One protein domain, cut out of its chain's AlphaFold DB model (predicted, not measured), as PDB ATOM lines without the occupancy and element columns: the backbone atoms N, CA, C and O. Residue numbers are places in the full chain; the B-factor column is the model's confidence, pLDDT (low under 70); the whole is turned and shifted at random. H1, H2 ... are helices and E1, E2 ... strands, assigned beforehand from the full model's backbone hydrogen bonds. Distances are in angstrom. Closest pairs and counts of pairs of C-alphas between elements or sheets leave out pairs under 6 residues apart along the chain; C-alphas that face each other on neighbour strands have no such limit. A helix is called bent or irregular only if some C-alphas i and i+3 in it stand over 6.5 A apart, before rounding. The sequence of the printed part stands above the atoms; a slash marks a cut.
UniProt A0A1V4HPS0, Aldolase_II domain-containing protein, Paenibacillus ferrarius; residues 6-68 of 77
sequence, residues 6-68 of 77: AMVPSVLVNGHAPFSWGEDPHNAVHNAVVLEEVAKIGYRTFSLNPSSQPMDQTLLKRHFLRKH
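Overview. This is residues 6 to 68 of the 77 residues of the protein "Aldolase_II domain-containing protein" of Paenibacillus ferrarius (UniProt A0A1V4HPS0). A small hairpin of two short strands, E1 and E2, packs on one long helix, H1, by the helix's residues 27 to 36. Beyond H1 the chain folds back through residues 49 to 56 to a short helix, H2, and the two helices make the limbs of an open U with a gap between them. The printed part has 63 residues, with two named strands and two named helices in the order E1, E2, H1, H2; the sheet has the order E1 - E2 and is antiparallel, and the class is mostly helix. The whole is loose, with a radius of gyration of the C-alphas of 13.4 A, and flat, spanning 37 by 32 by 16 A.

Arrangement. The sheet is made of E1, residues 10 to 12, and E2, residues 18 to 20, a hairpin whose strands are antiparallel, with 167 degrees between their directions. C-alphas 10 and 20 face each other at 4.2 A, and C-alphas 12 and 18 at 4.5 A. N 11 and O 19 are within hydrogen-bond range at 2.9 A, and so are N 19 and O 11 at 2.9 A. Between E2 and H1, residues 25 to 48, 6 pairs of C-alphas are within 8 A, the closest being those of Ser 20 and Ala 32, 5.3 A apart. Between E1 and H1 there are 3 such pairs, the closest being the C-alphas of Ser 10 and Asn 31, 7.2 A apart. H2, residues 57 to 65, is apart from H1, E1 and E2, with no C-alpha within 8 A of theirs. In H1 and H2 every O i to N i+4 pair is within hydrogen-bond range.

Along the chain. E1 runs from Ser 10, whose C-alpha is at (112.500, 112.874, 123.642), to Leu 12, and E2 from Pro 18 to Ser 20. H1 runs from Pro 25, C-alpha at (121.416, 102.745, 122.327), to Leu 48, C-alpha at (116.697, 137.319, 119.732), and measures 35.0 A from first to last C-alpha. H2 runs from Gln 57 to Leu 65, C-alpha at (107.742, 112.258, 106.709), and measures 11.9 A. Neither helix is bent.

Size, cuts and confidence. The two C-alphas farthest apart, those of Asp 24 and Ser 51, are 37.7 A apart, while those of Ala 6 and His 68, the first and last printed, are 9.4 A apart. The links E1 to E2 and E2 to H1 are tight; the link H1 to H2, 8 residues, is short. Residues 46 to 51, of which 46 to 48 belong to H1, stand free, and so do residues 54 to 63, of which 57 to 63 belong to H2. The printed part has no cut. Its mean pLDDT is 95.2, and no printed residue is under 70.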
ATOM      1  N   ALA A   6     107.799 106.724 119.269       86.56
ATOM      2  CA  ALA A   6     108.626 106.590 118.070       86.56
ATOM      3  C   ALA A   6     108.660 107.861 117.194       86.56
ATOM      4  O   ALA A   6     109.617 108.072 116.457       86.56
ATOM      5  N   MET A   7     107.633 108.720 117.264       90.44
ATOM      6  CA  MET A   7     107.569 109.961 116.478       90.44
ATOM      7  C   MET A   7     108.134 111.180 117.214       90.44
ATOM      8  O   MET A   7     108.500 112.164 116.578       90.44
ATOM      9  N   VAL A   8     108.194 111.132 118.545       94.50
ATOM     10  CA  VAL A   8     108.733 112.204 119.390       94.50
ATOM     11  C   VAL A   8     109.699 111.555 120.377       94.50
ATOM     12  O   VAL A   8     109.276 111.206 121.474       94.50
ATOM     13  N   PRO A   9     110.972 111.336 120.004       96.44
ATOM     14  CA  PRO A   9     111.874 110.442 120.731       96.44
ATOM     15  C   PRO A   9     112.546 111.081 121.955       96.44
ATOM     16  O   PRO A   9     113.661 110.716 122.336       96.44
ATOM     17  N   SER A  10     111.937 112.119 122.526       97.31
ATOM     18  CA  SER A  10     112.500 112.874 123.642       97.31
ATOM     19  C   SER A  10     111.441 113.657 124.406       97.31
ATOM     20  O   SER A  10     110.431 114.078 123.841       97.31
ATOM     21  N   VAL A  11     111.706 113.907 125.685       97.06
ATOM     22  CA  VAL A  11     110.879 114.742 126.561       97.06
ATOM     23  C   VAL A  11     111.751 115.577 127.492       97.06
ATOM     24  O   VAL A  11     112.835 115.154 127.891       97.06
ATOM     25  N   LEU A  12     111.265 116.761 127.861       97.31
ATOM     26  CA  LEU A  12     111.854 117.590 128.908       97.31
ATOM     27  C   LEU A  12     111.056 117.405 130.198       97.31
ATOM     28  O   LEU A  12     109.847 117.640 130.215       97.31
ATOM     29  N   VAL A  13     111.728 117.010 131.278       97.12
ATOM     30  CA  VAL A  13     111.111 116.914 132.604       97.12
ATOM     31  C   VAL A  13     111.382 118.207 133.364       97.12
ATOM     32  O   VAL A  13     112.533 118.587 133.587       97.12
ATOM     33  N   ASN A  14     110.311 118.903 133.747       97.00
ATOM     34  CA  ASN A  14     110.409 120.178 134.452       97.00
ATOM     35  C   ASN A  14     111.187 120.030 135.772       97.00
ATOM     36  O   ASN A  14     110.980 119.068 136.508       97.00
ATOM     37  N   GLY A  15     112.095 120.972 136.043       97.00
ATOM     38  CA  GLY A  15     112.945 120.953 137.238       97.00
ATOM     39  C   GLY A  15     113.984 119.828 137.269       97.00
ATOM     40  O   GLY A  15     114.601 119.617 138.307       97.00
ATOM     41  N   HIS A  16     114.171 119.101 136.163       97.06
ATOM     42  CA  HIS A  16     115.072 117.957 136.104       97.06
ATOM     43  C   HIS A  16     115.941 117.987 134.841       97.06
ATOM     44  O   HIS A  16     116.896 118.759 134.779       97.06
ATOM     45  N   ALA A  17     115.649 117.141 133.855       95.12
ATOM     46  CA  ALA A  17     116.544 116.865 132.739       95.12
ATOM     47  C   ALA A  17     115.776 116.444 131.471       95.12
ATOM     48  O   ALA A  17     114.602 116.051 131.557       95.12
ATOM     49  N   PRO A  18     116.420 116.501 130.290       97.81
ATOM     50  CA  PRO A  18     115.942 115.800 129.107       97.81
ATOM     51  C   PRO A  18     116.040 114.279 129.275       97.81
ATOM     52  O   PRO A  18     116.988 113.764 129.864       97.81
ATOM     53  N   PHE A  19     115.089 113.558 128.689       97.88
ATOM     54  CA  PHE A  19     115.137 112.108 128.514       97.88
ATOM     55  C   PHE A  19     114.898 111.777 127.045       97.88
ATOM     56  O   PHE A  19     113.933 112.265 126.457       97.88
ATOM     57  N   SER A  20     115.756 110.934 126.470       98.19
ATOM     58  CA  SER A  20     115.718 110.546 125.058       98.19
ATOM     59  C   SER A  20     115.750 109.031 124.915       98.19
ATOM     60  O   SER A  20     116.349 108.328 125.727       98.19
ATOM     61  N   TRP A  21     115.104 108.528 123.870       97.75
ATOM     62  CA  TRP A  21     115.052 107.106 123.539       97.75
ATOM     63  C   TRP A  21     115.238 106.901 122.037       97.75
ATOM     64  O   TRP A  21     115.248 107.854 121.260       97.75
ATOM     65  N   GLY A  22     115.429 105.653 121.624       95.56
ATOM     66  CA  GLY A  22     115.659 105.267 120.237       95.56
ATOM     67  C   GLY A  22     115.477 103.765 120.056       95.56
ATOM     68  O   GLY A  22     115.244 103.048 121.028       95.56
ATOM     69  N   GLU A  23     115.569 103.299 118.814       94.19
ATOM     70  CA  GLU A  23     115.431 101.870 118.476       94.19
ATOM     71  C   GLU A  23     116.581 101.020 119.043       94.19
ATOM     72  O   GLU A  23     116.402  99.843 119.351       94.19
ATOM     73  N   ASP A  24     117.747 101.639 119.233       96.19
ATOM     74  CA  ASP A  24     118.930 101.067 119.865       96.19
ATOM     75  C   ASP A  24     119.678 102.148 120.683       96.19
ATOM     76  O   ASP A  24     119.359 103.343 120.579       96.19
ATOM     77  N   PRO A  25     120.675 101.778 121.515       98.00
ATOM     78  CA  PRO A  25     121.416 102.745 122.327       98.00
ATOM     79  C   PRO A  25     122.116 103.846 121.518       98.00
ATOM     80  O   PRO A  25     122.183 104.988 121.970       98.00
ATOM     81  N   HIS A  26     122.617 103.540 120.319       97.44
ATOM     82  CA  HIS A  26     123.284 104.525 119.471       97.44
ATOM     83  C   HIS A  26     122.276 105.546 118.920       97.44
ATOM     84  O   HIS A  26     122.527 106.752 118.944       97.44
ATOM     85  N   ASN A  27     121.099 105.089 118.483       96.00
ATOM     86  CA  ASN A  27     120.005 105.954 118.062       96.00
ATOM     87  C   ASN A  27     119.468 106.815 119.219       96.00
ATOM     88  O   ASN A  27     119.204 107.999 119.018       96.00
ATOM     89  N   ALA A  28     119.374 106.274 120.438       97.81
ATOM     90  CA  ALA A  28     118.967 107.043 121.616       97.81
ATOM     91  C   ALA A  28     119.936 108.204 121.914       97.81
ATOM     92  O   ALA A  28     119.496 109.332 122.146       97.81
ATOM     93  N   VAL A  29     121.249 107.956 121.836       98.12
ATOM     94  CA  VAL A  29     122.278 109.002 121.987       98.12
ATOM     95  C   VAL A  29     122.201 110.024 120.851       98.12
ATOM     96  O   VAL A  29     122.287 111.224 121.105       98.12
ATOM     97  N   HIS A  30     121.978 109.582 119.609       97.19
ATOM     98  CA  HIS A  30     121.763 110.492 118.482       97.19
ATOM     99  C   HIS A  30     120.583 111.445 118.735       97.19
ATOM    100  O   HIS A  30     120.728 112.657 118.573       97.19
ATOM    101  N   ASN A  31     119.442 110.916 119.187       97.25
ATOM    102  CA  ASN A  31     118.261 111.720 119.507       97.25
ATOM    103  C   ASN A  31     118.530 112.701 120.662       97.25
ATOM    104  O   ASN A  31     118.082 113.844 120.592       97.25
ATOM    105  N   ALA A  32     119.314 112.304 121.671       98.25
ATOM    106  CA  ALA A  32     119.724 113.184 122.771       98.25
ATOM    107  C   ALA A  32     120.583 114.369 122.297       98.25
ATOM    108  O   ALA A  32     120.337 115.509 122.688       98.25
ATOM    109  N   VAL A  33     121.553 114.126 121.409       98.38
ATOM    110  CA  VAL A  33     122.386 115.195 120.828       98.38
ATOM    111  C   VAL A  33     121.544 116.134 119.967       98.38
ATOM    112  O   VAL A  33     121.684 117.351 120.061       98.38
ATOM    113  N   VAL A  34     120.634 115.592 119.152       97.62
ATOM    114  CA  VAL A  34     119.728 116.412 118.336       97.62
ATOM    115  C   VAL A  34     118.839 117.291 119.216       97.62
ATOM    116  O   VAL A  34     118.676 118.469 118.896       97.62
ATOM    117  N   LEU A  35     118.302 116.758 120.322       98.31
ATOM    118  CA  LEU A  35     117.502 117.519 121.284       98.31
ATOM    119  C   LEU A  35     118.278 118.713 121.857       98.31
ATOM    120  O   LEU A  35     117.737 119.816 121.897       98.31
ATOM    121  N   GLU A  36     119.529 118.506 122.268       98.50
ATOM    122  CA  GLU A  36     120.384 119.573 122.804       98.50
ATOM    123  C   GLU A  36     120.636 120.675 121.764       98.50
ATOM    124  O   GLU A  36     120.453 121.863 122.042       98.50
ATOM    125  N   GLU A  37     120.979 120.302 120.530       98.56
ATOM    126  CA  GLU A  37     121.251 121.283 119.477       98.56
ATOM    127  C   GLU A  37     120.007 122.114 119.126       98.56
ATOM    128  O   GLU A  37     120.089 123.343 119.013       98.56
ATOM    129  N   VAL A  38     118.828 121.490 119.011       97.38
ATOM    130  CA  VAL A  38     117.591 122.243 118.739       97.38
ATOM    131  C   VAL A  38     117.134 123.066 119.944       97.38
ATOM    132  O   VAL A  38     116.595 124.154 119.743       97.38
ATOM    133  N   ALA A  39     117.387 122.618 121.179       97.94
ATOM    134  CA  ALA A  39     117.112 123.395 122.389       97.94
ATOM    135  C   ALA A  39     117.971 124.666 122.438       97.94
ATOM    136  O   ALA A  39     117.454 125.762 122.659       97.94
ATOM    137  N   LYS A  40     119.267 124.548 122.135       98.44
ATOM    138  CA  LYS A  40     120.198 125.679 122.036       98.44
ATOM    139  C   LYS A  40     119.801 126.666 120.940       98.44
ATOM    140  O   LYS A  40     119.859 127.878 121.161       98.44
ATOM    141  N   ILE A  41     119.389 126.173 119.770       98.06
ATOM    142  CA  ILE A  41     118.863 127.021 118.690       98.06
ATOM    143  C   ILE A  41     117.582 127.721 119.154       98.06
ATOM    144  O   ILE A  41     117.504 128.942 119.060       98.06
ATOM    145  N   GLY A  42     116.624 126.983 119.720       97.06
ATOM    146  CA  GLY A  42     115.354 127.522 120.206       97.06
ATOM    147  C   GLY A  42     115.537 128.610 121.264       97.06
ATOM    148  O   GLY A  42     114.959 129.688 121.142       97.06
ATOM    149  N   TYR A  43     116.412 128.378 122.247       97.81
ATOM    150  CA  TYR A  43     116.757 129.365 123.271       97.81
ATOM    151  C   TYR A  43     117.324 130.653 122.660       97.81
ATOM    152  O   TYR A  43     116.907 131.755 123.019       97.81
ATOM    153  N   ARG A  44     118.248 130.531 121.699       98.31
ATOM    154  CA  ARG A  44     118.844 131.684 121.005       98.31
ATOM    155  C   ARG A  44     117.824 132.424 120.144       98.31
ATOM    156  O   ARG A  44     117.781 133.648 120.193       98.31
ATOM    157  N   THR A  45     116.988 131.708 119.394       98.12
ATOM    158  CA  THR A  45     115.911 132.298 118.588       98.12
ATOM    159  C   THR A  45     114.944 133.090 119.461       98.12
ATOM    160  O   THR A  45     114.650 134.238 119.139       98.12
ATOM    161  N   PHE A  46     114.510 132.519 120.588       97.44
ATOM    162  CA  PHE A  46     113.625 133.199 121.531       97.44
ATOM    163  C   PHE A  46     114.291 134.424 122.171       97.44
ATOM    164  O   PHE A  46     113.672 135.479 122.271       97.44
ATOM    165  N   SER A  47     115.575 134.312 122.534       98.00
ATOM    166  CA  SER A  47     116.355 135.430 123.084       98.00
ATOM    167  C   SER A  47     116.496 136.595 122.094       98.00
ATOM    168  O   SER A  47     116.516 137.749 122.510       98.00
ATOM    169  N   LEU A  48     116.596 136.308 120.791       98.31
ATOM    170  CA  LEU A  48     116.697 137.319 119.732       98.31
ATOM    171  C   LEU A  48     115.340 137.927 119.360       98.31
ATOM    172  O   LEU A  48     115.254 139.120 119.078       98.31
ATOM    173  N   ASN A  49     114.289 137.110 119.312       98.00
ATOM    174  CA  ASN A  49     112.944 137.538 118.955       98.00
ATOM    175  C   ASN A  49     111.897 136.736 119.747       98.00
ATOM    176  O   ASN A  49     111.493 135.654 119.303       98.00
ATOM    177  N   PRO A  50     111.389 137.286 120.865       97.44
ATOM    178  CA  PRO A  50     110.345 136.641 121.661       97.44
ATOM    179  C   PRO A  50     109.023 136.435 120.906       97.44
ATOM    180  O   PRO A  50     108.228 135.583 121.288       97.44
ATOM    181  N   SER A  51     108.792 137.183 119.820       97.88
ATOM    182  CA  SER A  51     107.606 137.067 118.961       97.88
ATOM    183  C   SER A  51     107.772 136.039 117.833       97.88
ATOM    184  O   SER A  51     106.894 135.928 116.971       97.88
ATOM    185  N   SER A  52     108.893 135.306 117.800       96.88
ATOM    186  CA  SER A  52     109.131 134.237 116.829       96.88
ATOM    187  C   SER A  52     108.004 133.202 116.873       96.88
ATOM    188  O   SER A  52     107.566 132.779 117.941       96.88
ATOM    189  N   GLN A  53     107.523 132.811 115.695       95.81
ATOM    190  CA  GLN A  53     106.453 131.831 115.549       95.81
ATOM    191  C   GLN A  53     107.030 130.444 115.231       95.81
ATOM    192  O   GLN A  53     108.130 130.350 114.675       95.81
ATOM    193  N   PRO A  54     106.298 129.359 115.538       93.88
ATOM    194  CA  PRO A  54     106.682 128.015 115.124       93.88
ATOM    195  C   PRO A  54     106.883 127.896 113.606       93.88
ATOM    196  O   PRO A  54     106.313 128.653 112.821       93.88
ATOM    197  N   MET A  55     107.652 126.887 113.190       94.00
ATOM    198  CA  MET A  55     107.790 126.535 111.776       94.00
ATOM    199  C   MET A  55     106.422 126.225 111.149       94.00
ATOM    200  O   MET A  55     105.550 125.637 111.795       94.00
ATOM    201  N   ASP A  56     106.271 126.559 109.864       96.44
ATOM    202  CA  ASP A  56     105.126 126.137 109.062       96.44
ATOM    203  C   ASP A  56     104.872 124.621 109.183       96.44
ATOM    204  O   ASP A  56     105.777 123.790 109.050       96.44
ATOM    205  N   GLN A  57     103.613 124.258 109.424       94.00
ATOM    206  CA  GLN A  57     103.223 122.877 109.710       94.00
ATOM    207  C   GLN A  57     103.368 121.962 108.489       94.00
ATOM    208  O   GLN A  57     103.653 120.772 108.643       94.00
ATOM    209  N   THR A  58     103.193 122.490 107.274       94.69
ATOM    210  CA  THR A  58     103.367 121.717 106.037       94.69
ATOM    211  C   THR A  58     104.837 121.382 105.836       94.69
ATOM    212  O   THR A  58     105.187 120.234 105.552       94.69
ATOM    213  N   LEU A  59     105.713 122.364 106.052       93.75
ATOM    214  CA  LEU A  59     107.154 122.185 105.992       93.75
ATOM    215  C   LEU A  59     107.641 121.186 107.049       93.75
ATOM    216  O   LEU A  59     108.360 120.247 106.703       93.75
ATOM    217  N   LEU A  60     107.198 121.326 108.303       92.44
ATOM    218  CA  LEU A  60     107.539 120.406 109.392       92.44
ATOM    219  C   LEU A  60     107.166 118.959 109.043       92.44
ATOM    220  O   LEU A  60     108.014 118.064 109.100       92.44
ATOM    221  N   LYS A  61     105.921 118.735 108.601       90.12
ATOM    222  CA  LYS A  61     105.444 117.413 108.170       90.12
ATOM    223  C   LYS A  61     106.269 116.868 107.010       90.12
ATOM    224  O   LYS A  61     106.658 115.707 107.046       90.12
ATOM    225  N   ARG A  62     106.590 117.694 106.009       89.25
ATOM    226  CA  ARG A  62     107.423 117.286 104.868       89.25
ATOM    227  C   ARG A  62     108.809 116.815 105.314       89.25
ATOM    228  O   ARG A  62     109.287 115.795 104.825       89.25
ATOM    229  N   HIS A  63     109.455 117.539 106.229       89.88
ATOM    230  CA  HIS A  63     110.777 117.166 106.741       89.88
ATOM    231  C   HIS A  63     110.743 115.884 107.575       89.88
ATOM    232  O   HIS A  63     111.625 115.040 107.404       89.88
ATOM    233  N   PHE A  64     109.729 115.724 108.427       88.75
ATOM    234  CA  PHE A  64     109.552 114.528 109.246       88.75
ATOM    235  C   PHE A  64     109.249 113.292 108.382       88.75
ATOM    236  O   PHE A  64     109.992 112.310 108.411       88.75
ATOM    237  N   LEU A  65     108.222 113.377 107.528       87.25
ATOM    238  CA  LEU A  65     107.742 112.258 106.709       87.25
ATOM    239  C   LEU A  65     108.739 111.803 105.639       87.25
ATOM    240  O   LEU A  65     108.685 110.661 105.192       87.25
ATOM    241  N   ARG A  66     109.686 112.667 105.248       84.69
ATOM    242  CA  ARG A  66     110.775 112.289 104.335       84.69
ATOM    243  C   ARG A  66     111.629 111.141 104.885       84.69
ATOM    244  O   ARG A  66     112.135 110.348 104.092       84.69
ATOM    245  N   LYS A  67     111.812 111.085 106.208       77.75
ATOM    246  CA  LYS A  67     112.618 110.064 106.898       77.75
ATOM    247  C   LYS A  67     111.769 109.034 107.649       77.75
ATOM    248  O   LYS A  67     112.208 107.903 107.799       77.75
ATOM    249  N   HIS A  68     110.574 109.413 108.107       75.06
ATOM    250  CA  HIS A  68     109.730 108.589 108.973       75.06
ATOM    251  C   HIS A  68     108.330 108.423 108.363       75.06
ATOM    252  O   HIS A  68     107.525 109.349 108.383       75.06
TER     253      HIS A  68